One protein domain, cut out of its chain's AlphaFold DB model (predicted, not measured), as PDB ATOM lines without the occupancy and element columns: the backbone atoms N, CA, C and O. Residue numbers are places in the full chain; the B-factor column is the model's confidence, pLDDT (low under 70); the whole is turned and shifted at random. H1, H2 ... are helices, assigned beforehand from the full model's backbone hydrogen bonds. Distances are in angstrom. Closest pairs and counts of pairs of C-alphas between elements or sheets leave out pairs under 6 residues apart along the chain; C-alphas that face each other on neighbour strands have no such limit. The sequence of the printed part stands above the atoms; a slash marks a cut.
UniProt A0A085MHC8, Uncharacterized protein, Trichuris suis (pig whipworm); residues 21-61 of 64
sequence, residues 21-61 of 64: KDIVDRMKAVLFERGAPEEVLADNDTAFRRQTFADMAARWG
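This is residues 21 to 61 of the 64 residues of an uncharacterized protein of Trichuris suis (pig whipworm) (UniProt A0A085MHC8). Two helices, H1 and then H2, lie side by side and run the same way, joined by a long loop, residues 35 to 50, that returns from the end of H1 to the beginning of H2. Residues 41 to 46 of this loop stick out. The printed part has 41 residues with two named helices and no named strand, class all helix. It is compact and rounded, with a radius of gyration of the C-alphas of 9.7 A and spans of 25 by 19 by 17 A.

Look first at H1, residues 21 to 34, then at H2, residues 51 to 60. They touch, and their closest C-alphas, those of Val 24 and Phe 53, are 6.1 A apart. Their lines stand at a shallow tilt of 11 degrees, the same way. In H1 and H2 every O i to N i+4 pair is within hydrogen-bond range.

Find C-alpha 21 at (318.924, 305.138, 393.598); from there H1 runs 20.0 A to C-alpha 34. Find C-alpha 51 at (318.276, 294.992, 395.224); H2 runs 14.2 A to C-alpha 60 at (319.996, 295.245, 381.130).

The two C-alphas farthest apart, those of Glu 33 and Thr 46, are 25.7 A apart. The printed part has no cut, and the link from H1 to H2, 16 residues, is long. The mean pLDDT of the printed part is 94.0, and no printed residue is under 70.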
ATOM      1  N   LYS A  21     319.865 304.582 394.574       95.06
ATOM      2  CA  LYS A  21     318.924 305.138 393.598       95.06
ATOM      3  C   LYS A  21     319.614 306.087 392.619       95.06
ATOM      4  O   LYS A  21     319.438 305.934 391.416       95.06
ATOM      5  N   ASP A  22     320.377 307.049 393.127       95.69
ATOM      6  CA  ASP A  22     321.025 308.061 392.289       95.69
ATOM      7  C   ASP A  22     322.123 307.442 391.408       95.69
ATOM      8  O   ASP A  22     322.220 307.751 390.221       95.69
ATOM      9  N   ILE A  23     322.872 306.472 391.947       95.00
ATOM     10  CA  ILE A  23     323.846 305.679 391.183       95.00
ATOM     11  C   ILE A  23     323.157 304.913 390.047       95.00
ATOM     12  O   ILE A  23     323.575 305.019 388.894       95.00
ATOM     13  N   VAL A  24     322.079 304.181 390.346       95.75
ATOM     14  CA  VAL A  24     321.315 303.410 389.351       95.75
ATOM     15  C   VAL A  24     320.718 304.320 388.278       95.75
ATOM     16  O   VAL A  24     320.795 304.001 387.092       95.75
ATOM     17  N   ASP A  25     320.140 305.459 388.661       96.19
ATOM     18  CA  ASP A  25     319.566 306.414 387.709       96.19
ATOM     19  C   ASP A  25     320.657 306.981 386.783       96.19
ATOM     20  O   ASP A  25     320.455 307.090 385.568       96.19
ATOM     21  N   ARG A  26     321.853 307.259 387.320       95.94
ATOM     22  CA  ARG A  26     322.981 307.750 386.524       95.94
ATOM     23  C   ARG A  26     323.572 306.685 385.608       95.94
ATOM     24  O   ARG A  26     323.880 306.999 384.458       95.94
ATOM     25  N   MET A  27     323.688 305.446 386.079       95.25
ATOM     26  CA  MET A  27     324.135 304.325 385.255       95.25
ATOM     27  C   MET A  27     323.165 304.060 384.113       95.25
ATOM     28  O   MET A  27     323.603 304.015 382.968       95.25
ATOM     29  N   LYS A  28     321.855 303.989 384.380       95.69
ATOM     30  CA  LYS A  28     320.837 303.817 383.330       95.69
ATOM     31  C   LYS A  28     320.983 304.852 382.222       95.69
ATOM     32  O   LYS A  28     320.944 304.476 381.059       95.69
ATOM     33  N   ALA A  29     321.182 306.127 382.564       96.56
ATOM     34  CA  ALA A  29     321.386 307.174 381.564       96.56
ATOM     35  C   ALA A  29     322.601 306.885 380.663       96.56
ATOM     36  O   ALA A  29     322.497 306.984 379.444       96.56
ATOM     37  N   VAL A  30     323.723 306.448 381.244       95.44
ATOM     38  CA  VAL A  30     324.911 306.052 380.469       95.44
ATOM     39  C   VAL A  30     324.620 304.841 379.578       95.44
ATOM     40  O   VAL A  30     324.999 304.859 378.409       95.44
ATOM     41  N   LEU A  31     323.915 303.824 380.086       94.75
ATOM     42  CA  LEU A  31     323.557 302.638 379.299       94.75
ATOM     43  C   LEU A  31     322.587 302.969 378.158       94.75
ATOM     44  O   LEU A  31     322.709 302.411 377.073       94.75
ATOM     45  N   PHE A  32     321.659 303.907 378.356       95.75
ATOM     46  CA  PHE A  32     320.799 304.407 377.280       95.75
ATOM     47  C   PHE A  32     321.596 305.141 376.193       95.75
ATOM     48  O   PHE A  32     321.300 304.980 375.013       95.75
ATOM     49  N   GLU A  33     322.605 305.932 376.570       95.88
ATOM     50  CA  GLU A  33     323.445 306.684 375.626       95.88
ATOM     51  C   GLU A  33     324.430 305.792 374.850       95.88
ATOM     52  O   GLU A  33     324.790 306.112 373.717       95.88
ATOM     53  N   ARG A  34     324.935 304.722 375.477       92.25
ATOM     54  CA  ARG A  34     326.099 303.956 374.988       92.25
ATOM     55  C   ARG A  34     325.818 302.487 374.693       92.25
ATOM     56  O   ARG A  34     326.645 301.847 374.053       92.25
ATOM     57  N   GLY A  35     324.683 301.970 375.144       93.06
ATOM     58  CA  GLY A  35     324.427 300.539 375.242       93.06
ATOM     59  C   GLY A  35     324.920 299.948 376.565       93.06
ATOM     60  O   GLY A  35     325.767 300.517 377.259       93.06
ATOM     61  N   ALA A  36     324.356 298.794 376.918       93.69
ATOM     62  CA  ALA A  36     324.784 298.003 378.062       93.69
ATOM     63  C   ALA A  36     326.089 297.244 377.752       93.69
ATOM     64  O   ALA A  36     326.174 296.630 376.688       93.69
ATOM     65  N   PRO A  37     327.096 297.269 378.646       92.19
ATOM     66  CA  PRO A  37     328.240 296.367 378.550       92.19
ATOM     67  C   PRO A  37     327.842 294.936 378.941       92.19
ATOM     68  O   PRO A  37     326.791 294.715 379.535       92.19
ATOM     69  N   GLU A  38     328.712 293.964 378.663       92.69
ATOM     70  CA  GLU A  38     328.502 292.569 379.084       92.69
ATOM     71  C   GLU A  38     328.703 292.370 380.598       92.69
ATOM     72  O   GLU A  38     328.023 291.559 381.226       92.69
ATOM     73  N   GLU A  39     329.628 293.121 381.199       93.12
ATOM     74  CA  GLU A  39     329.987 293.036 382.616       93.12
ATOM     75  C   GLU A  39     330.198 294.428 383.216       93.12
ATOM     76  O   GLU A  39     330.676 295.349 382.545       93.12
ATOM     77  N   VAL A  40     329.861 294.567 384.499       92.06
ATOM     78  CA  VAL A  40     330.179 295.738 385.314       92.06
ATOM     79  C   VAL A  40     330.988 295.301 386.526       92.06
ATOM     80  O   VAL A  40     330.461 294.667 387.431       92.06
ATOM     81  N   LEU A  41     332.246 295.735 386.579       91.06
ATOM     82  CA  LEU A  41     333.069 295.634 387.780       91.06
ATOM     83  C   LEU A  41     332.824 296.865 388.655       91.06
ATOM     84  O   LEU A  41     333.074 297.996 388.232       91.06
ATOM     85  N   ALA A  42     332.326 296.639 389.865       91.38
ATOM     86  CA  ALA A  42     332.096 297.675 390.864       91.38
ATOM     87  C   ALA A  42     332.976 297.438 392.097       91.38
ATOM     88  O   ALA A  42     333.485 296.338 392.321       91.38
ATOM     89  N   ASP A  43     333.161 298.477 392.907       89.88
ATOM     90  CA  ASP A  43     333.784 298.307 394.214       89.88
ATOM     91  C   ASP A  43     332.832 297.596 395.201       89.88
ATOM     92  O   ASP A  43     331.707 297.204 394.885       89.88
ATOM     93  N   ASN A  44     333.301 297.399 396.432       90.81
ATOM     94  CA  ASN A  44     332.549 296.697 397.468       90.81
ATOM     95  C   ASN A  44     331.500 297.565 398.188       90.81
ATOM     96  O   ASN A  44     331.016 297.150 399.249       90.81
ATOM     97  N   ASP A  45     331.145 298.741 397.662       91.62
ATOM     98  CA  ASP A  45     330.173 299.619 398.305       91.62
ATOM     99  C   ASP A  45     328.793 298.955 398.437       91.62
ATOM    100  O   ASP A  45     328.311 298.197 397.586       91.62
ATOM    101  N   THR A  46     328.116 299.264 399.540       92.19
ATOM    102  CA  THR A  46     326.783 298.732 399.832       92.19
ATOM    103  C   THR A  46     325.737 299.118 398.791       92.19
ATOM    104  O   THR A  46     324.748 298.396 398.660       92.19
ATOM    105  N   ALA A  47     325.925 300.218 398.057       91.69
ATOM    106  CA  ALA A  47     325.020 300.677 397.015       91.69
ATOM    107  C   ALA A  47     324.910 299.681 395.850       91.69
ATOM    108  O   ALA A  47     323.802 299.447 395.362       91.69
ATOM    109  N   PHE A  48     326.021 299.039 395.472       91.94
ATOM    110  CA  PHE A  48     326.069 298.033 394.402       91.94
ATOM    111  C   PHE A  48     325.499 296.676 394.831       91.94
ATOM    112  O   PHE A  48     325.070 295.882 394.001       91.94
ATOM    113  N   ARG A  49     325.409 296.432 396.143       90.75
ATOM    114  CA  ARG A  49     324.814 295.217 396.725       90.75
ATOM    115  C   ARG A  49     323.310 295.342 396.997       90.75
ATOM    116  O   ARG A  49     322.700 294.405 397.510       90.75
ATOM    117  N   ARG A  50     322.691 296.497 396.721       93.12
ATOM    118  CA  ARG A  50     321.244 296.700 396.925       93.12
ATOM    119  C   ARG A  50     320.430 296.039 395.817       93.12
ATOM    120  O   ARG A  50     320.816 296.063 394.652       93.12
ATOM    121  N   GLN A  51     319.227 295.583 396.170       94.88
ATOM    122  CA  GLN A  51     318.276 294.992 395.224       94.88
ATOM    123  C   GLN A  51     318.004 295.900 394.017       94.88
ATOM    124  O   GLN A  51     317.994 295.436 392.889       94.88
ATOM    125  N   THR A  52     317.898 297.216 394.226       95.06
ATOM    126  CA  THR A  52     317.675 298.187 393.141       95.06
ATOM    127  C   THR A  52     318.762 298.167 392.065       95.06
ATOM    128  O   THR A  52     318.484 298.481 390.907       95.06
ATOM    129  N   PHE A  53     320.001 297.837 392.442       94.69
ATOM    130  CA  PHE A  53     321.108 297.685 391.505       94.69
ATOM    131  C   PHE A  53     321.021 296.344 390.771       94.69
ATOM    132  O   PHE A  53     321.118 296.314 389.546       94.69
ATOM    133  N   ALA A  54     320.738 295.259 391.498       94.31
ATOM    134  CA  ALA A  54     320.520 293.935 390.918       94.31
ATOM    135  C   ALA A  54     319.356 293.927 389.906       94.31
ATOM    136  O   ALA A  54     319.500 293.390 388.812       94.31
ATOM    137  N   ASP A  55     318.244 294.600 390.214       96.06
ATOM    138  CA  ASP A  55     317.087 294.733 389.318       96.06
ATOM    139  C   ASP A  55     317.455 295.473 388.026       96.06
ATOM    140  O   ASP A  55     317.000 295.126 386.934       96.06
ATOM    141  N   MET A  56     318.293 296.510 388.140       95.81
ATOM    142  CA  MET A  56     318.829 297.201 386.973       95.81
ATOM    143  C   MET A  56     319.709 296.251 386.157       95.81
ATOM    144  O   MET A  56     319.484 296.127 384.958       95.81
ATOM    145  N   ALA A  57     320.677 295.579 386.776       95.12
ATOM    146  CA  ALA A  57     321.576 294.676 386.065       95.12
ATOM    147  C   ALA A  57     320.823 293.555 385.343       95.12
ATOM    148  O   ALA A  57     321.048 293.355 384.152       95.12
ATOM    149  N   ALA A  58     319.848 292.927 386.002       95.94
ATOM    150  CA  ALA A  58     318.998 291.908 385.394       95.94
ATOM    151  C   ALA A  58     318.223 292.449 384.181       95.94
ATOM    152  O   ALA A  58     318.197 291.815 383.129       95.94
ATOM    153  N   ARG A  59     317.638 293.651 384.290       95.44
ATOM    154  CA  ARG A  59     316.901 294.285 383.182       95.44
ATOM    155  C   ARG A  59     317.780 294.572 381.963       95.44
ATOM    156  O   ARG A  59     317.280 294.547 380.843       95.44
ATOM    157  N   TRP A  60     319.046 294.898 382.187       95.19
ATOM    158  CA  TRP A  60     319.996 295.245 381.130       95.19
ATOM    159  C   TRP A  60     320.883 294.068 380.700       95.19
ATOM    160  O   TRP A  60     321.704 294.247 379.807       95.19
ATOM    161  N   GLY A  61     320.711 292.883 381.296       95.12
ATOM    162  CA  GLY A  61     321.511 291.693 380.988       95.12
ATOM    163  C   GLY A  61     322.975 291.794 381.428       95.12
ATOM    164  O   GLY A  61     323.829 291.155 380.824       95.12
TER     165      GLY A  61